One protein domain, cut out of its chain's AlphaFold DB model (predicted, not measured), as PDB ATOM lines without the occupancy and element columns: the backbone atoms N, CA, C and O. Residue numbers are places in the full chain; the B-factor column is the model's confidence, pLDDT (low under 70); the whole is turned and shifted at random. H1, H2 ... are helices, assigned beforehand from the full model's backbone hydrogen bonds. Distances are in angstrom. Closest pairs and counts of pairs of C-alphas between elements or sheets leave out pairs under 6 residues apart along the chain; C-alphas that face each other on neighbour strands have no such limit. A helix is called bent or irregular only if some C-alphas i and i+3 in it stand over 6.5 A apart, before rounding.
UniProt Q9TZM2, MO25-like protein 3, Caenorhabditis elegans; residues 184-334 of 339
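AT A GLANCE: This is residues 184 to 334 of the 339 residues of the protein "MO25-like protein 3" of Caenorhabditis elegans (UniProt Q9TZM2). Two helical hairpins, H3b with H4 and H1 with H2, pack together through H4 and H2; H5 lies off to one side, and residues 295 to 334, with no named element, loop round the outside. The 151 printed residues hold five named helices, H1 to H5, and no named strand: all helix, compact, radius of gyration of the C-alphas 15.7 A, spans 43 by 40 by 30 A.

HOW THE PARTS SIT: Start at H3, residues 220 to 240, one helix by its hydrogen bonds but bent: C-alphas 228 and 231 are 7.7 A apart, and arms H3a, 220 to 228, and H3b, 231 to 240, stand at a steep tilt of 59 degrees. H3b and H4, residues 252 to 266, form a hairpin, closest C-alphas Ile 234 and Ala 262, 5.0 A. H4 touches H2, residues 199 to 214, closest C-alphas Met 261 and Glu 210, 6.8 A. H2 and H1, residues 184 to 194, form a hairpin, closest C-alphas Arg 202 and Ile 194, 4.5 A. H5, residues 276 to 294, touches no helix. Every O i to N i+4 pair is within hydrogen-bond range in H1, H3a, H3b, H4 and H5; in H2, 10 of 12.

IN THESE COORDINATES: Find C-alpha 184 at (86.263, -15.087, 64.650), where H1 begins. H5 runs 26.3 A to C-alpha 294 at (80.058, 18.975, 84.423); H2 measures 22.8 A and H4 21.0 A.

THE WHOLE: The printed part has no cut; the H3 to H4 link is long, 11 residues. Mean pLDDT of the printed part is 70.5, with 72 residues under 70, among them 288 to 334.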
ATOM      1  N   PRO A 184      86.190 -16.202  65.596       89.46
ATOM      2  CA  PRO A 184      86.263 -15.087  64.650       89.46
ATOM      3  C   PRO A 184      84.912 -14.764  63.991       89.46
ATOM      4  O   PRO A 184      84.705 -13.639  63.530       89.46
ATOM      5  N   ALA A 185      83.975 -15.713  63.917       91.49
ATOM      6  CA  ALA A 185      82.651 -15.470  63.347       91.49
ATOM      7  C   ALA A 185      81.848 -14.465  64.187       91.49
ATOM      8  O   ALA A 185      81.161 -13.598  63.639       91.49
ATOM      9  N   PHE A 186      81.998 -14.513  65.512       94.07
ATOM     10  CA  PHE A 186      81.231 -13.664  66.411       94.07
ATOM     11  C   PHE A 186      81.600 -12.180  66.269       94.07
ATOM     12  O   PHE A 186      80.710 -11.337  66.134       94.07
ATOM     13  N   ILE A 187      82.894 -11.836  66.194       93.75
ATOM     14  CA  ILE A 187      83.297 -10.435  65.984       93.75
ATOM     15  C   ILE A 187      82.818  -9.889  64.631       93.75
ATOM     16  O   ILE A 187      82.432  -8.722  64.540       93.75
ATOM     17  N   LYS A 188      82.769 -10.728  63.588       92.61
ATOM     18  CA  LYS A 188      82.234 -10.332  62.277       92.61
ATOM     19  C   LYS A 188      80.753  -9.956  62.376       92.61
ATOM     20  O   LYS A 188      80.370  -8.914  61.844       92.61
ATOM     21  N   LEU A 189      79.948 -10.740  63.102       93.79
ATOM     22  CA  LEU A 189      78.535 -10.431  63.371       93.79
ATOM     23  C   LEU A 189      78.375  -9.123  64.156       93.79
ATOM     24  O   LEU A 189      77.531  -8.296  63.813       93.79
ATOM     25  N   VAL A 190      79.213  -8.902  65.173       94.34
ATOM     26  CA  VAL A 190      79.201  -7.664  65.970       94.34
ATOM     27  C   VAL A 190      79.502  -6.450  65.094       94.34
ATOM     28  O   VAL A 190      78.768  -5.465  65.133       94.34
ATOM     29  N   VAL A 191      80.548  -6.510  64.270       91.75
ATOM     30  CA  VAL A 191      80.914  -5.381  63.408       91.75
ATOM     31  C   VAL A 191      79.869  -5.132  62.315       91.75
ATOM     32  O   VAL A 191      79.555  -3.974  62.033       91.75
ATOM     33  N   LEU A 192      79.256  -6.179  61.761       91.45
ATOM     34  CA  LEU A 192      78.117  -6.029  60.853       91.45
ATOM     35  C   LEU A 192      76.939  -5.314  61.541       91.45
ATOM     36  O   LEU A 192      76.353  -4.392  60.977       91.45
ATOM     37  N   ALA A 193      76.631  -5.671  62.791       92.46
ATOM     38  CA  ALA A 193      75.569  -5.030  63.567       92.46
ATOM     39  C   ALA A 193      75.865  -3.556  63.908       92.46
ATOM     40  O   ALA A 193      74.937  -2.748  63.991       92.46
ATOM     41  N   ILE A 194      77.138  -3.160  64.027       92.15
ATOM     42  CA  ILE A 194      77.542  -1.748  64.179       92.15
ATOM     43  C   ILE A 194      77.162  -0.925  62.934       92.15
ATOM     44  O   ILE A 194      76.795   0.245  63.042       92.15
ATOM     45  N   GLN A 195      77.163  -1.529  61.746       87.53
ATOM     46  CA  GLN A 195      76.740  -0.852  60.516       87.53
ATOM     47  C   GLN A 195      75.215  -0.749  60.365       87.53
ATOM     48  O   GLN A 195      74.739  -0.099  59.432       87.53
ATOM     49  N   SER A 196      74.434  -1.336  61.280       87.43
ATOM     50  CA  SER A 196      72.970  -1.286  61.235       87.43
ATOM     51  C   SER A 196      72.451   0.154  61.202       87.43
ATOM     52  O   SER A 196      72.940   1.035  61.917       87.43
ATOM     53  N   ASN A 197      71.407   0.404  60.405       85.87
ATOM     54  CA  ASN A 197      70.688   1.681  60.402       85.87
ATOM     55  C   ASN A 197      69.891   1.905  61.702       85.87
ATOM     56  O   ASN A 197      69.533   3.042  62.014       85.87
ATOM     57  N   LYS A 198      69.633   0.841  62.475       88.15
ATOM     58  CA  LYS A 198      68.884   0.898  63.729       88.15
ATOM     59  C   LYS A 198      69.817   1.253  64.874       88.15
ATOM     60  O   LYS A 198      70.654   0.455  65.294       88.15
ATOM     61  N   HIS A 199      69.604   2.444  65.421       86.06
ATOM     62  CA  HIS A 199      70.386   2.977  66.529       86.06
ATOM     63  C   HIS A 199      70.492   1.993  67.718       86.06
ATOM     64  O   HIS A 199      71.588   1.717  68.203       86.06
ATOM     65  N   ALA A 200      69.369   1.392  68.136       88.48
ATOM     66  CA  ALA A 200      69.325   0.474  69.279       88.48
ATOM     67  C   ALA A 200      70.236  -0.758  69.116       88.48
ATOM     68  O   ALA A 200      70.881  -1.175  70.076       88.48
ATOM     69  N   VAL A 201      70.315  -1.315  67.904       91.31
ATOM     70  CA  VAL A 201      71.210  -2.437  67.584       91.31
ATOM     71  C   VAL A 201      72.657  -1.962  67.619       91.31
ATOM     72  O   VAL A 201      73.490  -2.561  68.297       91.31
ATOM     73  N   ARG A 202      72.937  -0.839  66.946       90.89
ATOM     74  CA  ARG A 202      74.279  -0.269  66.843       90.89
ATOM     75  C   ARG A 202      74.897   0.001  68.213       90.89
ATOM     76  O   ARG A 202      75.990  -0.483  68.481       90.89
ATOM     77  N   SER A 203      74.202   0.721  69.095       89.82
ATOM     78  CA  SER A 203      74.710   1.035  70.442       89.82
ATOM     79  C   SER A 203      75.043  -0.228  71.251       89.82
ATOM     80  O   SER A 203      76.059  -0.277  71.948       89.82
ATOM     81  N   ARG A 204      74.235  -1.287  71.117       93.38
ATOM     82  CA  ARG A 204      74.427  -2.550  71.849       93.38
ATOM     83  C   ARG A 204      75.581  -3.363  71.270       93.38
ATOM     84  O   ARG A 204      76.385  -3.891  72.032       93.38
ATOM     85  N   ALA A 205      75.730  -3.381  69.948       94.45
ATOM     86  CA  ALA A 205      76.886  -3.980  69.288       94.45
ATOM     87  C   ALA A 205      78.201  -3.272  69.671       94.45
ATOM     88  O   ALA A 205      79.211  -3.935  69.903       94.45
ATOM     89  N   VAL A 206      78.186  -1.942  69.836       93.52
ATOM     90  CA  VAL A 206      79.348  -1.190  70.347       93.52
ATOM     91  C   VAL A 206      79.722  -1.624  71.762       93.52
ATOM     92  O   VAL A 206      80.905  -1.819  72.028       93.52
ATOM     93  N   SER A 207      78.745  -1.843  72.653       92.87
ATOM     94  CA  SER A 207      79.019  -2.355  74.006       92.87
ATOM     95  C   SER A 207      79.750  -3.700  73.972       92.87
ATOM     96  O   SER A 207      80.719  -3.871  74.705       92.87
ATOM     97  N   ILE A 208      79.354  -4.614  73.082       94.28
ATOM     98  CA  ILE A 208      80.036  -5.905  72.908       94.28
ATOM     99  C   ILE A 208      81.449  -5.724  72.345       94.28
ATOM    100  O   ILE A 208      82.394  -6.329  72.853       94.28
ATOM    101  N   LEU A 209      81.628  -4.869  71.330       93.47
ATOM    102  CA  LEU A 209      82.951  -4.604  70.758       93.47
ATOM    103  C   LEU A 209      83.905  -3.998  71.801       93.47
ATOM    104  O   LEU A 209      85.100  -4.285  71.781       93.47
ATOM    105  N   GLU A 210      83.406  -3.210  72.756       91.24
ATOM    106  CA  GLU A 210      84.238  -2.735  73.865       91.24
ATOM    107  C   GLU A 210      84.773  -3.870  74.747       91.24
ATOM    108  O   GLU A 210      85.839  -3.701  75.343       91.24
ATOM    109  N   ILE A 211      84.050  -4.988  74.870       91.10
ATOM    110  CA  ILE A 211      84.521  -6.157  75.624       91.10
ATOM    111  C   ILE A 211      85.650  -6.847  74.853       91.10
ATOM    112  O   ILE A 211      86.667  -7.179  75.456       91.10
ATOM    113  N   PHE A 212      85.536  -6.960  73.524       91.64
ATOM    114  CA  PHE A 212      86.632  -7.437  72.670       91.64
ATOM    115  C   PHE A 212      87.888  -6.578  72.827       91.64
ATOM    116  O   PHE A 212      88.963  -7.104  73.086       91.64
ATOM    117  N   ILE A 213      87.775  -5.250  72.734       89.38
ATOM    118  CA  ILE A 213      88.941  -4.354  72.842       89.38
ATOM    119  C   ILE A 213      89.601  -4.434  74.223       89.38
ATOM    120  O   ILE A 213      90.821  -4.333  74.327       89.38
ATOM    121  N   ARG A 214      88.801  -4.619  75.282       85.92
ATOM    122  CA  ARG A 214      89.295  -4.789  76.654       85.92
ATOM    123  C   ARG A 214      89.928  -6.155  76.902       85.92
ATOM    124  O   ARG A 214      90.650  -6.284  77.884       85.92
ATOM    125  N   ASN A 215      89.654  -7.164  76.077       84.28
ATOM    126  CA  ASN A 215      90.153  -8.511  76.303       84.28
ATOM    127  C   ASN A 215      91.622  -8.647  75.848       84.28
ATOM    128  O   ASN A 215      91.888  -8.639  74.645       84.28
ATOM    129  N   PRO A 216      92.577  -8.843  76.777       76.88
ATOM    130  CA  PRO A 216      93.984  -9.056  76.446       76.88
ATOM    131  C   PRO A 216      94.273 -10.358  75.698       76.88
ATOM    132  O   PRO A 216      95.346 -10.511  75.126       76.88
ATOM    133  N   ARG A 217      93.349 -11.320  75.770       81.63
ATOM    134  CA  ARG A 217      93.525 -12.705  75.327       81.63
ATOM    135  C   ARG A 217      92.665 -13.018  74.105       81.63
ATOM    136  O   ARG A 217      92.168 -14.135  73.982       81.63
ATOM    137  N   ASN A 218      92.408 -12.039  73.239       83.71
ATOM    138  CA  ASN A 218      91.698 -12.349  72.000       83.71
ATOM    139  C   ASN A 218      92.526 -13.333  71.164       83.71
ATOM    140  O   ASN A 218      93.757 -13.347  71.232       83.71
ATOM    141  N   SER A 219      91.853 -14.150  70.356       88.33
ATOM    142  CA  SER A 219      92.551 -15.025  69.418       88.33
ATOM    143  C   SER A 219      93.350 -14.191  68.398       88.33
ATOM    144  O   SER A 219      92.977 -13.044  68.108       88.33
ATOM    145  N   PRO A 220      94.442 -14.734  67.825       87.98
ATOM    146  CA  PRO A 220      95.235 -14.031  66.815       87.98
ATOM    147  C   PRO A 220      94.390 -13.526  65.636       87.98
ATOM    148  O   PRO A 220      94.597 -12.418  65.147       87.98
ATOM    149  N   GLU A 221      93.384 -14.302  65.236       89.58
ATOM    150  CA  GLU A 221      92.450 -13.980  64.153       89.58
ATOM    151  C   GLU A 221      91.574 -12.764  64.480       89.58
ATOM    152  O   GLU A 221      91.360 -11.895  63.633       89.58
ATOM    153  N   VAL A 222      91.089 -12.669  65.724       90.38
ATOM    154  CA  VAL A 222      90.302 -11.528  66.210       90.38
ATOM    155  C   VAL A 222      91.177 -10.280  66.312       90.38
ATOM    156  O   VAL A 222      90.761  -9.209  65.862       90.38
ATOM    157  N   HIS A 223      92.403 -10.405  66.836       88.11
ATOM    158  CA  HIS A 223      93.376  -9.307  66.845       88.11
ATOM    159  C   HIS A 223      93.651  -8.796  65.428       88.11
ATOM    160  O   HIS A 223      93.565  -7.595  65.169       88.11
ATOM    161  N   GLU A 224      93.931  -9.696  64.491       88.85
ATOM    162  CA  GLU A 224      94.199  -9.327  63.108       88.85
ATOM    163  C   GLU A 224      92.979  -8.665  62.447       88.85
ATOM    164  O   GLU A 224      93.111  -7.653  61.753       88.85
ATOM    165  N   PHE A 225      91.773  -9.182  62.700       90.38
ATOM    166  CA  PHE A 225      90.530  -8.604  62.194       90.38
ATOM    167  C   PHE A 225      90.296  -7.176  62.712       90.38
ATOM    168  O   PHE A 225      89.981  -6.287  61.912       90.38
ATOM    169  N   ILE A 226      90.483  -6.930  64.015       89.54
ATOM    170  CA  ILE A 226      90.382  -5.582  64.601       89.54
ATOM    171  C   ILE A 226      91.460  -4.676  64.006       89.54
ATOM    172  O   ILE A 226      91.142  -3.576  63.561       89.54
ATOM    173  N   GLY A 227      92.711  -5.139  63.929       88.42
ATOM    174  CA  GLY A 227      93.837  -4.372  63.389       88.42
ATOM    175  C   GLY A 227      93.616  -3.921  61.945       88.42
ATOM    176  O   GLY A 227      93.754  -2.734  61.643       88.42
ATOM    177  N   ARG A 228      93.182  -4.833  61.063       88.41
ATOM    178  CA  ARG A 228      92.885  -4.534  59.649       88.41
ATOM    179  C   ARG A 228      91.747  -3.523  59.474       88.41
ATOM    180  O   ARG A 228      91.780  -2.740  58.528       88.41
ATOM    181  N   ASN A 229      90.746  -3.546  60.358       89.16
ATOM    182  CA  ASN A 229      89.548  -2.701  60.268       89.16
ATOM    183  C   ASN A 229      89.587  -1.472  61.198       89.16
ATOM    184  O   ASN A 229      88.663  -0.659  61.184       89.16
ATOM    185  N   ARG A 230      90.658  -1.297  61.982       88.62
ATOM    186  CA  ARG A 230      90.788  -0.266  63.023       88.62
ATOM    187  C   ARG A 230      90.514   1.141  62.505       88.62
ATOM    188  O   ARG A 230      89.700   1.852  63.085       88.62
ATOM    189  N   ASN A 231      91.155   1.536  61.406       86.10
ATOM    190  CA  ASN A 231      91.009   2.885  60.849       86.10
ATOM    191  C   ASN A 231      89.573   3.156  60.377       86.10
ATOM    192  O   ASN A 231      89.041   4.241  60.606       86.10
ATOM    193  N   VAL A 232      88.929   2.148  59.781       87.37
ATOM    194  CA  VAL A 232      87.534   2.221  59.325       87.37
ATOM    195  C   VAL A 232      86.587   2.368  60.517       87.37
ATOM    196  O   VAL A 232      85.707   3.225  60.499       87.37
ATOM    197  N   LEU A 233      86.796   1.584  61.579       89.88
ATOM    198  CA  LEU A 233      86.011   1.667  62.813       89.88
ATOM    199  C   LEU A 233      86.175   3.029  63.500       89.88
ATOM    200  O   LEU A 233      85.185   3.641  63.890       89.88
ATOM    201  N   ILE A 234      87.406   3.537  63.603       86.81
ATOM    202  CA  ILE A 234      87.694   4.860  64.173       86.81
ATOM    203  C   ILE A 234      86.961   5.951  63.383       86.81
ATOM    204  O   ILE A 234      86.233   6.749  63.974       86.81
ATOM    205  N   ALA A 235      87.099   5.961  62.054       85.16
ATOM    206  CA  ALA A 235      86.411   6.922  61.196       85.16
ATOM    207  C   ALA A 235      84.883   6.823  61.341       85.16
ATOM    208  O   ALA A 235      84.200   7.843  61.422       85.16
ATOM    209  N   PHE A 236      84.344   5.604  61.434       86.69
ATOM    210  CA  PHE A 236      82.920   5.377  61.663       86.69
ATOM    211  C   PHE A 236      82.437   5.985  62.987       86.69
ATOM    212  O   PHE A 236      81.427   6.689  62.993       86.69
ATOM    213  N   PHE A 237      83.147   5.751  64.094       86.61
ATOM    214  CA  PHE A 237      82.752   6.270  65.405       86.61
ATOM    215  C   PHE A 237      82.873   7.790  65.499       86.61
ATOM    216  O   PHE A 237      81.961   8.421  66.028       86.61
ATOM    217  N   PHE A 238      83.922   8.388  64.924       79.13
ATOM    218  CA  PHE A 238      84.051   9.849  64.866       79.13
ATOM    219  C   PHE A 238      82.954  10.506  64.032       79.13
ATOM    220  O   PHE A 238      82.398  11.515  64.444       79.13
ATOM    221  N   ASN A 239      82.607   9.927  62.882       77.88
ATOM    222  CA  ASN A 239      81.543  10.472  62.039       77.88
ATOM    223  C   ASN A 239      80.148  10.254  62.642       77.88
ATOM    224  O   ASN A 239      79.226  11.012  62.348       77.88
ATOM    225  N   SER A 240      79.983   9.208  63.456       75.37
ATOM    226  CA  SER A 240      78.705   8.879  64.094       75.37
ATOM    227  C   SER A 240      78.450   9.657  65.384       75.37
ATOM    228  O   SER A 240      77.291   9.791  65.757       75.37
ATOM    229  N   ALA A 241      79.495  10.163  66.046       67.78
ATOM    230  CA  ALA A 241      79.395  11.014  67.227       67.78
ATOM    231  C   ALA A 241      79.593  12.489  66.829       67.78
ATOM    232  O   ALA A 241      80.736  12.920  66.658       67.78
ATOM    233  N   PRO A 242      78.532  13.301  66.662       55.22
ATOM    234  CA  PRO A 242      78.711  14.739  66.518       55.22
ATOM    235  C   PRO A 242      79.423  15.271  67.771       55.22
ATOM    236  O   PRO A 242      78.963  15.061  68.888       55.22
ATOM    237  N   ILE A 243      80.561  15.950  67.594       51.47
ATOM    238  CA  ILE A 243      81.506  16.365  68.658       51.47
ATOM    239  C   ILE A 243      80.942  17.503  69.554       51.47
ATOM    240  O   ILE A 243      81.669  18.313  70.118       51.47
ATOM    241  N   HIS A 244      79.626  17.571  69.756       51.84
ATOM    242  CA  HIS A 244      78.985  18.537  70.643       51.84
ATOM    243  C   HIS A 244      78.147  17.812  71.693       51.84
ATOM    244  O   HIS A 244      76.976  17.496  71.487       51.84
ATOM    245  N   TYR A 245      78.784  17.570  72.838       51.61
ATOM    246  CA  TYR A 245      78.139  17.173  74.083       51.61
ATOM    247  C   TYR A 245      77.252  18.321  74.572       51.61
ATOM    248  O   TYR A 245      77.690  19.181  75.334       51.61
ATOM    249  N   TYR A 246      76.008  18.366  74.103       50.65
ATOM    250  CA  TYR A 246      74.981  19.173  74.747       50.65
ATOM    251  C   TYR A 246      74.538  18.428  76.006       50.65
ATOM    252  O   TYR A 246      73.897  17.380  75.895       50.65
ATOM    253  N   GLN A 247      74.882  18.962  77.182       50.68
ATOM    254  CA  GLN A 247      74.288  18.522  78.445       50.68
ATOM    255  C   GLN A 247      72.761  18.497  78.289       50.68
ATOM    256  O   GLN A 247      72.155  19.503  77.913       50.68
ATOM    257  N   GLY A 248      72.144  17.342  78.541       59.11
ATOM    258  CA  GLY A 248      70.687  17.183  78.488       59.11
ATOM    259  C   GLY A 248      70.114  16.757  77.132       59.11
ATOM    260  O   GLY A 248      68.896  16.615  77.009       59.11
ATOM    261  N   SER A 249      70.946  16.493  76.117       63.16
ATOM    262  CA  SER A 249      70.477  15.820  74.900       63.16
ATOM    263  C   SER A 249      70.166  14.344  75.196       63.16
ATOM    264  O   SER A 249      70.983  13.666  75.823       63.16
ATOM    265  N   PRO A 250      69.045  13.781  74.701       62.01
ATOM    266  CA  PRO A 250      68.722  12.364  74.897       62.01
ATOM    267  C   PRO A 250      69.808  11.411  74.364       62.01
ATOM    268  O   PRO A 250      69.917  10.285  74.846       62.01
ATOM    269  N   ASN A 251      70.642  11.876  73.428       67.66
ATOM    270  CA  ASN A 251      71.683  11.079  72.777       67.66
ATOM    271  C   ASN A 251      73.071  11.225  73.433       67.66
ATOM    272  O   ASN A 251      74.017  10.564  73.015       67.66
ATOM    273  N   GLU A 252      73.218  12.050  74.477       70.20
ATOM    274  CA  GLU A 252      74.518  12.364  75.097       70.20
ATOM    275  C   GLU A 252      75.281  11.103  75.542       70.20
ATOM    276  O   GLU A 252      76.487  10.971  75.326       70.20
ATOM    277  N   LYS A 253      74.567  10.133  76.127       75.75
ATOM    278  CA  LYS A 253      75.154   8.864  76.588       75.75
ATOM    279  C   LYS A 253      75.715   8.023  75.439       75.75
ATOM    280  O   LYS A 253      76.683   7.286  75.637       75.75
ATOM    281  N   GLU A 254      75.095   8.113  74.269       73.22
ATOM    282  CA  GLU A 254      75.418   7.326  73.078       73.22
ATOM    283  C   GLU A 254      76.597   7.954  72.336       73.22
ATOM    284  O   GLU A 254      77.578   7.268  72.046       73.22
ATOM    285  N   ASP A 255      76.576   9.275  72.158       75.52
ATOM    286  CA  ASP A 255      77.701  10.026  71.596       75.52
ATOM    287  C   ASP A 255      78.959   9.840  72.467       75.52
ATOM    288  O   ASP A 255      80.048   9.550  71.959       75.52
ATOM    289  N   ALA A 256      78.796   9.862  73.798       79.96
ATOM    290  CA  ALA A 256      79.859   9.529  74.745       79.96
ATOM    291  C   ALA A 256      80.359   8.085  74.596       79.96
ATOM    292  O   ALA A 256      81.543   7.811  74.788       79.96
ATOM    293  N   GLN A 257      79.479   7.129  74.290       85.60
ATOM    294  CA  GLN A 257      79.878   5.745  74.033       85.60
ATOM    295  C   GLN A 257      80.769   5.660  72.788       85.60
ATOM    296  O   GLN A 257      81.828   5.039  72.837       85.60
ATOM    297  N   TYR A 258      80.385   6.315  71.694       86.72
ATOM    298  CA  TYR A 258      81.122   6.233  70.432       86.72
ATOM    299  C   TYR A 258      82.461   6.962  70.509       86.72
ATOM    300  O   TYR A 258      83.472   6.431  70.055       86.72
ATOM    301  N   ALA A 259      82.507   8.123  71.163       81.49
ATOM    302  CA  ALA A 259      83.760   8.825  71.411       81.49
ATOM    303  C   ALA A 259      84.719   8.003  72.290       81.49
ATOM    304  O   ALA A 259      85.898   7.868  71.958       81.49
ATOM    305  N   ARG A 260      84.215   7.386  73.374       83.20
ATOM    306  CA  ARG A 260      85.009   6.458  74.202       83.20
ATOM    307  C   ARG A 260      85.542   5.298  73.373       83.20
ATOM    308  O   ARG A 260      86.698   4.917  73.527       83.20
ATOM    309  N   MET A 261      84.717   4.757  72.484       89.33
ATOM    310  CA  MET A 261      85.105   3.651  71.627       89.33
ATOM    311  C   MET A 261      86.208   4.031  70.637       89.33
ATOM    312  O   MET A 261      87.203   3.317  70.510       89.33
ATOM    313  N   ALA A 262      86.068   5.184  69.982       85.89
ATOM    314  CA  ALA A 262      87.084   5.724  69.088       85.89
ATOM    315  C   ALA A 262      88.419   5.929  69.821       85.89
ATOM    316  O   ALA A 262      89.468   5.538  69.311       85.89
ATOM    317  N   TYR A 263      88.381   6.463  71.046       81.91
ATOM    318  CA  TYR A 263      89.570   6.638  71.880       81.91
ATOM    319  C   TYR A 263      90.230   5.304  72.253       81.91
ATOM    320  O   TYR A 263      91.441   5.146  72.093       81.91
ATOM    321  N   LYS A 264      89.440   4.315  72.692       85.97
ATOM    322  CA  LYS A 264      89.942   2.967  72.997       85.97
ATOM    323  C   LYS A 264      90.622   2.340  71.777       85.97
ATOM    324  O   LYS A 264      91.699   1.781  71.921       85.97
ATOM    325  N   LEU A 265      90.050   2.492  70.580       87.37
ATOM    326  CA  LEU A 265      90.650   2.013  69.327       87.37
ATOM    327  C   LEU A 265      91.904   2.793  68.908       87.37
ATOM    328  O   LEU A 265      92.823   2.212  68.334       87.37
ATOM    329  N   LEU A 266      91.980   4.099  69.174       83.27
ATOM    330  CA  LEU A 266      93.178   4.903  68.902       83.27
ATOM    331  C   LEU A 266      94.362   4.484  69.770       83.27
ATOM    332  O   LEU A 266      95.487   4.488  69.278       83.27
ATOM    333  N   ASN A 267      94.099   4.083  71.009       79.75
ATOM    334  CA  ASN A 267      95.117   3.620  71.949       79.75
ATOM    335  C   ASN A 267      95.244   2.097  72.006       79.75
ATOM    336  O   ASN A 267      96.013   1.579  72.807       79.75
ATOM    337  N   TRP A 268      94.510   1.379  71.157       79.71
ATOM    338  CA  TRP A 268      94.634  -0.063  71.051       79.71
ATOM    339  C   TRP A 268      95.987  -0.402  70.419       79.71
ATOM    340  O   TRP A 268      96.207  -0.192  69.218       79.71
ATOM    341  N   ASP A 269      96.913  -0.861  71.254       67.76
ATOM    342  CA  ASP A 269      98.201  -1.388  70.834       67.76
ATOM    343  C   ASP A 269      98.034  -2.862  70.444       67.76
ATOM    344  O   ASP A 269      97.482  -3.664  71.198       67.76
ATOM    345  N   MET A 270      98.511  -3.229  69.251       60.33
ATOM    346  CA  MET A 270      98.471  -4.621  68.792       60.33
ATOM    347  C   MET A 270      99.397  -5.526  69.611       60.33
ATOM    348  O   MET A 270      99.239  -6.742  69.564       60.33
ATOM    349  N   GLN A 271     100.366  -4.951  70.329       54.86
ATOM    350  CA  GLN A 271     101.420  -5.702  71.014       54.86
ATOM    351  C   GLN A 271     101.233  -5.789  72.530       54.86
ATOM    352  O   GLN A 271     101.844  -6.651  73.162       54.86
ATOM    353  N   ARG A 272     100.414  -4.920  73.135       55.12
ATOM    354  CA  ARG A 272     100.224  -4.870  74.589       55.12
ATOM    355  C   ARG A 272      98.776  -4.544  74.932       55.12
ATOM    356  O   ARG A 272      98.323  -3.436  74.655       55.12
ATOM    357  N   PRO A 273      98.034  -5.469  75.549       56.02
ATOM    358  CA  PRO A 273      96.732  -5.113  76.072       56.02
ATOM    359  C   PRO A 273      96.868  -4.184  77.281       56.02
ATOM    360  O   PRO A 273      97.888  -4.209  77.970       56.02
ATOM    361  N   PHE A 274      95.847  -3.362  77.536       56.04
ATOM    362  CA  PHE A 274      95.868  -2.434  78.665       56.04
ATOM    363  C   PHE A 274      96.102  -3.184  79.983       56.04
ATOM    364  O   PHE A 274      95.407  -4.154  80.293       56.04
ATOM    365  N   THR A 275      97.066  -2.709  80.768       64.62
ATOM    366  CA  THR A 275      97.248  -3.158  82.156       64.62
ATOM    367  C   THR A 275      96.055  -2.670  82.990       64.62
ATOM    368  O   THR A 275      95.461  -1.645  82.653       64.62
ATOM    369  N   GLN A 276      95.673  -3.373  84.066       65.50
ATOM    370  CA  GLN A 276      94.568  -2.929  84.937       65.50
ATOM    371  C   GLN A 276      94.769  -1.493  85.441       65.50
ATOM    372  O   GLN A 276      93.819  -0.721  85.416       65.50
ATOM    373  N   GLU A 277      96.002  -1.120  85.787       71.13
ATOM    374  CA  GLU A 277      96.371   0.253  86.157       71.13
ATOM    375  C   GLU A 277      96.075   1.244  85.029       71.13
ATOM    376  O   GLU A 277      95.415   2.242  85.246       71.13
ATOM    377  N   GLN A 278      96.437   0.931  83.783       66.89
ATOM    378  CA  GLN A 278      96.157   1.812  82.644       66.89
ATOM    379  C   GLN A 278      94.656   1.942  82.350       66.89
ATOM    380  O   GLN A 278      94.210   2.975  81.853       66.89
ATOM    381  N   LEU A 279      93.872   0.889  82.616       66.69
ATOM    382  CA  LEU A 279      92.412   0.959  82.554       66.69
ATOM    383  C   LEU A 279      91.862   1.851  83.669       66.69
ATOM    384  O   LEU A 279      90.974   2.650  83.388       66.69
ATOM    385  N   GLN A 280      92.401   1.744  84.885       72.69
ATOM    386  CA  GLN A 280      92.038   2.597  86.016       72.69
ATOM    387  C   GLN A 280      92.427   4.051  85.758       72.69
ATOM    388  O   GLN A 280      91.548   4.897  85.797       72.69
ATOM    389  N   ASP A 281      93.663   4.344  85.354       70.79
ATOM    390  CA  ASP A 281      94.124   5.682  84.961       70.79
ATOM    391  C   ASP A 281      93.247   6.274  83.852       70.79
ATOM    392  O   ASP A 281      92.918   7.462  83.842       70.79
ATOM    393  N   PHE A 282      92.839   5.439  82.890       65.15
ATOM    394  CA  PHE A 282      91.917   5.849  81.842       65.15
ATOM    395  C   PHE A 282      90.522   6.167  82.395       65.15
ATOM    396  O   PHE A 282      89.925   7.175  82.008       65.15
ATOM    397  N   GLU A 283      89.988   5.329  83.284       69.88
ATOM    398  CA  GLU A 283      88.701   5.551  83.945       69.88
ATOM    399  C   GLU A 283      88.738   6.780  84.862       69.88
ATOM    400  O   GLU A 283      87.796   7.575  84.849       69.88
ATOM    401  N   GLU A 284      89.834   7.006  85.579       71.91
ATOM    402  CA  GLU A 284      90.091   8.177  86.413       71.91
ATOM    403  C   GLU A 284      90.206   9.440  85.566       71.91
ATOM    404  O   GLU A 284      89.487  10.409  85.809       71.91
ATOM    405  N   GLY A 285      91.024   9.422  84.510       69.30
ATOM    406  CA  GLY A 285      91.161  10.532  83.570       69.30
ATOM    407  C   GLY A 285      89.841  10.862  82.874       69.30
ATOM    408  O   GLY A 285      89.490  12.031  82.703       69.30
ATOM    409  N   TRP A 286      89.046   9.844  82.535       64.61
ATOM    410  CA  TRP A 286      87.700  10.032  82.003       64.61
ATOM    411  C   TRP A 286      86.750  10.636  83.036       64.61
ATOM    412  O   TRP A 286      85.978  11.535  82.699       64.61
ATOM    413  N   THR A 287      86.804  10.166  84.282       70.18
ATOM    414  CA  THR A 287      85.996  10.688  85.392       70.18
ATOM    415  C   THR A 287      86.362  12.138  85.683       70.18
ATOM    416  O   THR A 287      85.474  12.973  85.839       70.18
ATOM    417  N   HIS A 288      87.651  12.473  85.633       63.84
ATOM    418  CA  HIS A 288      88.156  13.831  85.774       63.84
ATOM    419  C   HIS A 288      87.687  14.729  84.627       63.84
ATOM    420  O   HIS A 288      87.122  15.791  84.872       63.84
ATOM    421  N   GLN A 289      87.807  14.283  83.373       58.99
ATOM    422  CA  GLN A 289      87.251  15.021  82.237       58.99
ATOM    423  C   GLN A 289      85.730  15.167  82.333       58.99
ATOM    424  O   GLN A 289      85.188  16.198  81.950       58.99
ATOM    425  N   LYS A 290      85.020  14.138  82.810       62.61
ATOM    426  CA  LYS A 290      83.571  14.191  83.018       62.61
ATOM    427  C   LYS A 290      83.229  15.259  84.055       62.61
ATOM    428  O   LYS A 290      82.370  16.080  83.769       62.61
ATOM    429  N   LYS A 291      83.959  15.304  85.170       67.13
ATOM    430  CA  LYS A 291      83.822  16.331  86.204       67.13
ATOM    431  C   LYS A 291      84.139  17.734  85.670       67.13
ATOM    432  O   LYS A 291      83.313  18.624  85.801       67.13
ATOM    433  N   MET A 292      85.248  17.912  84.949       56.46
ATOM    434  CA  MET A 292      85.595  19.187  84.298       56.46
ATOM    435  C   MET A 292      84.530  19.657  83.294       56.46
ATOM    436  O   MET A 292      84.292  20.856  83.156       56.46
ATOM    437  N   ARG A 293      83.886  18.720  82.580       52.25
ATOM    438  CA  ARG A 293      82.762  18.999  81.671       52.25
ATOM    439  C   ARG A 293      81.489  19.372  82.432       52.25
ATOM    440  O   ARG A 293      80.812  20.309  82.024       52.25
ATOM    441  N   GLU A 294      81.172  18.658  83.514       61.10
ATOM    442  CA  GLU A 294      80.058  18.975  84.423       61.10
ATOM    443  C   GLU A 294      80.223  20.383  85.023       61.10
ATOM    444  O   GLU A 294      79.251  21.127  85.110       61.10
ATOM    445  N   GLU A 295      81.463  20.787  85.309       63.10
ATOM    446  CA  GLU A 295      81.848  22.107  85.826       63.10
ATOM    447  C   GLU A 295      82.012  23.193  84.730       63.10
ATOM    448  O   GLU A 295      82.375  24.324  85.040       63.10
ATOM    449  N   GLN A 296      81.732  22.886  83.452       57.68
ATOM    450  CA  GLN A 296      81.851  23.789  82.283       57.68
ATOM    451  C   GLN A 296      83.245  24.415  82.051       57.68
ATOM    452  O   GLN A 296      83.373  25.437  81.373       57.68
ATOM    453  N   LEU A 297      84.318  23.794  82.545       53.68
ATOM    454  CA  LEU A 297      85.664  24.386  82.527       53.68
ATOM    455  C   LEU A 297      86.416  24.250  81.187       53.68
ATOM    456  O   LEU A 297      87.476  24.851  81.023       53.68
ATOM    457  N   VAL A 298      85.912  23.480  80.214       49.07
ATOM    458  CA  VAL A 298      86.645  23.185  78.965       49.07
ATOM    459  C   VAL A 298      85.748  23.303  77.729       49.07
ATOM    460  O   VAL A 298      84.729  22.623  77.618       49.07
ATOM    461  N   ARG A 299      86.174  24.109  76.742       45.28
ATOM    462  CA  ARG A 299      85.645  24.055  75.367       45.28
ATOM    463  C   ARG A 299      85.997  22.701  74.753       45.28
ATOM    464  O   ARG A 299      87.161  22.313  74.730       45.28
ATOM    465  N   THR A 300      85.003  21.983  74.239       45.87
ATOM    466  CA  THR A 300      85.177  20.660  73.627       45.87
ATOM    467  C   THR A 300      85.922  20.753  72.289       45.87
ATOM    468  O   THR A 300      85.304  20.731  71.229       45.87
ATOM    469  N   CYS A 301      87.252  20.835  72.331       41.17
ATOM    470  CA  CYS A 301      88.129  20.757  71.163       41.17
ATOM    471  C   CYS A 301      88.918  19.440  71.203       41.17
ATOM    472  O   CYS A 301      90.108  19.424  71.499       41.17
ATOM    473  N   PHE A 302      88.267  18.305  70.927       45.79
ATOM    474  CA  PHE A 302      88.982  17.020  70.805       45.79
ATOM    475  C   PHE A 302      89.872  16.950  69.549       45.79
ATOM    476  O   PHE A 302      90.689  16.039  69.435       45.79
ATOM    477  N   HIS A 303      89.724  17.898  68.615       49.11
ATOM    478  CA  HIS A 303      90.316  17.812  67.278       49.11
ATOM    479  C   HIS A 303      91.604  18.605  67.064       49.11
ATOM    480  O   HIS A 303      92.290  18.357  66.078       49.11
ATOM    481  N   ASP A 304      91.987  19.498  67.975       44.56
ATOM    482  CA  ASP A 304      93.044  20.462  67.640       44.56
ATOM    483  C   ASP A 304      94.476  19.936  67.848       44.56
ATOM    484  O   ASP A 304      95.405  20.507  67.288       44.56
ATOM    485  N   ASN A 305      94.685  18.813  68.554       49.16
ATOM    486  CA  ASN A 305      96.040  18.383  68.951       49.16
ATOM    487  C   ASN A 305      96.440  16.931  68.614       49.16
ATOM    488  O   ASN A 305      97.530  16.514  69.007       49.16
ATOM    489  N   ASN A 306      95.631  16.137  67.892       53.98
ATOM    490  CA  ASN A 306      96.029  14.769  67.518       53.98
ATOM    491  C   ASN A 306      96.094  14.564  65.990       53.98
ATOM    492  O   ASN A 306      95.056  14.359  65.357       53.98
ATOM    493  N   PRO A 307      97.300  14.531  65.385       57.82
ATOM    494  CA  PRO A 307      97.466  14.392  63.936       57.82
ATOM    495  C   PRO A 307      97.013  13.030  63.387       57.82
ATOM    496  O   PRO A 307      96.934  12.858  62.174       57.82
ATOM    497  N   ARG A 308      96.715  12.049  64.254       59.33
ATOM    498  CA  ARG A 308      96.209  10.725  63.852       59.33
ATOM    499  C   ARG A 308      94.702  10.709  63.574       59.33
ATOM    500  O   ARG A 308      94.183   9.683  63.140       59.33
ATOM    501  N   LEU A 309      93.994  11.802  63.854       52.52
ATOM    502  CA  LEU A 309      92.552  11.889  63.659       52.52
ATOM    503  C   LEU A 309      92.202  12.300  62.218       52.52
ATOM    504  O   LEU A 309      92.821  13.218  61.675       52.52
ATOM    505  N   PRO A 310      91.193  11.675  61.580       53.26
ATOM    506  CA  PRO A 310      90.685  12.162  60.305       53.26
ATOM    507  C   PRO A 310      90.074  13.559  60.484       53.26
ATOM    508  O   PRO A 310      89.324  13.801  61.430       53.26
ATOM    509  N   LYS A 311      90.365  14.481  59.556       52.52
ATOM    510  CA  LYS A 311      89.725  15.803  59.518       52.52
ATOM    511  C   LYS A 311      88.221  15.608  59.311       52.52
ATOM    512  O   LYS A 311      87.808  15.078  58.282       52.52
ATOM    513  N   VAL A 312      87.408  16.011  60.284       45.44
ATOM    514  CA  VAL A 312      85.945  15.926  60.189       45.44
ATOM    515  C   VAL A 312      85.442  17.306  59.789       45.44
ATOM    516  O   VAL A 312      85.736  18.290  60.462       45.44
ATOM    517  N   ASN A 313      84.695  17.394  58.690       39.30
ATOM    518  CA  ASN A 313      84.030  18.639  58.315       39.30
ATOM    519  C   ASN A 313      82.889  18.892  59.306       39.30
ATOM    520  O   ASN A 313      81.857  18.222  59.254       39.30
ATOM    521  N   HIS A 314      83.079  19.856  60.206       40.12
ATOM    522  CA  HIS A 314      82.065  20.332  61.146       40.12
ATOM    523  C   HIS A 314      80.952  21.083  60.398       40.12
ATOM    524  O   HIS A 314      80.876  22.306  60.417       40.12
ATOM    525  N   VAL A 315      80.084  20.351  59.699       35.55
ATOM    526  CA  VAL A 315      78.823  20.890  59.182       35.55
ATOM    527  C   VAL A 315      77.719  20.350  60.073       35.55
ATOM    528  O   VAL A 315      77.383  19.167  60.012       35.55
ATOM    529  N   TYR A 316      77.178  21.228  60.916       35.37
ATOM    530  CA  TYR A 316      75.994  20.990  61.731       35.37
ATOM    531  C   TYR A 316      74.873  20.416  60.858       35.37
ATOM    532  O   TYR A 316      74.223  21.136  60.103       35.37
ATOM    533  N   ARG A 317      74.650  19.102  60.926       32.15
ATOM    534  CA  ARG A 317      73.483  18.460  60.320       32.15
ATOM    535  C   ARG A 317      72.619  17.889  61.424       32.15
ATOM    536  O   ARG A 317      72.862  16.805  61.946       32.15
ATOM    537  N   THR A 318      71.579  18.644  61.754       34.45
ATOM    538  CA  THR A 318      70.352  18.112  62.336       34.45
ATOM    539  C   THR A 318      69.942  16.851  61.576       34.45
ATOM    540  O   THR A 318      69.635  16.912  60.389       34.45
ATOM    541  N   ARG A 319      70.005  15.714  62.278       33.89
ATOM    542  CA  ARG A 319      69.368  14.419  61.986       33.89
ATOM    543  C   ARG A 319      69.132  14.114  60.503       33.89
ATOM    544  O   ARG A 319      68.021  14.249  60.022       33.89
ATOM    545  N   ILE A 320      70.164  13.593  59.855       38.59
ATOM    546  CA  ILE A 320      70.152  12.449  58.930       38.59
ATOM    547  C   ILE A 320      71.602  11.966  58.995       38.59
ATOM    548  O   ILE A 320      72.501  12.747  58.687       38.59
ATOM    549  N   ILE A 321      71.850  10.724  59.437       45.61
ATOM    550  CA  ILE A 321      73.158  10.091  59.216       45.61
ATOM    551  C   ILE A 321      73.383  10.222  57.708       45.61
ATOM    552  O   ILE A 321      72.572   9.667  56.960       45.61
ATOM    553  N   PRO A 322      74.376  11.001  57.239       37.33
ATOM    554  CA  PRO A 322      74.623  11.118  55.813       37.33
ATOM    555  C   PRO A 322      74.768   9.696  55.286       37.33
ATOM    556  O   PRO A 322      75.452   8.902  55.936       37.33
ATOM    557  N   ASN A 323      74.073   9.371  54.187       41.74
ATOM    558  CA  ASN A 323      74.174   8.088  53.488       41.74
ATOM    559  C   ASN A 323      75.565   7.480  53.697       41.74
ATOM    560  O   ASN A 323      76.555   8.189  53.503       41.74
ATOM    561  N   GLN A 324      75.637   6.195  54.070       46.51
ATOM    562  CA  GLN A 324      76.860   5.421  54.366       46.51
ATOM    563  C   GLN A 324      77.876   5.344  53.196       46.51
ATOM    564  O   GLN A 324      78.737   4.475  53.157       46.51
ATOM    565  N   GLN A 325      77.835   6.278  52.248       43.19
ATOM    566  CA  GLN A 325      78.787   6.500  51.169       43.19
ATOM    567  C   GLN A 325      80.215   6.821  51.651       43.19
ATOM    568  O   GLN A 325      81.131   6.778  50.836       43.19
ATOM    569  N   PHE A 326      80.439   7.095  52.945       40.81
ATOM    570  CA  PHE A 326      81.788   7.254  53.512       40.81
ATOM    571  C   PHE A 326      82.440   5.947  53.996       40.81
ATOM    572  O   PHE A 326      83.602   5.965  54.393       40.81
ATOM    573  N   LEU A 327      81.766   4.799  53.870       47.27
ATOM    574  CA  LEU A 327      82.412   3.483  53.877       47.27
ATOM    575  C   LEU A 327      82.776   3.093  52.433       47.27
ATOM    576  O   LEU A 327      82.252   2.123  51.896       47.27
ATOM    577  N   ARG A 328      83.634   3.871  51.751       40.65
ATOM    578  CA  ARG A 328      84.146   3.436  50.432       40.65
ATOM    579  C   ARG A 328      85.092   2.244  50.541       40.65
ATOM    580  O   ARG A 328      85.259   1.527  49.562       40.65
ATOM    581  N   GLU A 329      85.668   2.003  51.717       47.95
ATOM    582  CA  GLU A 329      86.375   0.757  51.980       47.95
ATOM    583  C   GLU A 329      85.427  -0.236  52.662       47.95
ATOM    584  O   GLU A 329      84.994   0.017  53.793       47.95
ATOM    585  N   PRO A 330      85.078  -1.356  52.004       57.89
ATOM    586  CA  PRO A 330      84.372  -2.431  52.679       57.89
ATOM    587  C   PRO A 330      85.241  -2.946  53.828       57.89
ATOM    588  O   PRO A 330      86.468  -3.028  53.711       57.89
ATOM    589  N   LEU A 331      84.600  -3.317  54.937       63.86
ATOM    590  CA  LEU A 331      85.289  -4.034  56.005       63.86
ATOM    591  C   LEU A 331      85.960  -5.273  55.414       63.86
ATOM    592  O   LEU A 331      85.354  -6.049  54.673       63.86
ATOM    593  N   LYS A 332      87.234  -5.451  55.740       65.85
ATOM    594  CA  LYS A 332      88.050  -6.538  55.211       65.85
ATOM    595  C   LYS A 332      87.773  -7.777  56.054       65.85
ATOM    596  O   LYS A 332      88.377  -7.964  57.110       65.85
ATOM    597  N   PHE A 333      86.850  -8.617  55.590       64.65
ATOM    598  CA  PHE A 333      86.456  -9.862  56.264       64.65
ATOM    599  C   PHE A 333      87.461 -11.023  56.116       64.65
ATOM    600  O   PHE A 333      87.242 -12.091  56.694       64.65
ATOM    601  N   GLY A 334      88.582 -10.791  55.420       48.68
ATOM    602  CA  GLY A 334      89.581 -11.805  55.075       48.68
ATOM    603  C   GLY A 334      89.141 -12.662  53.885       48.68
ATOM    604  O   GLY A 334      87.949 -12.768  53.600       48.68
TER     605      GLY A 334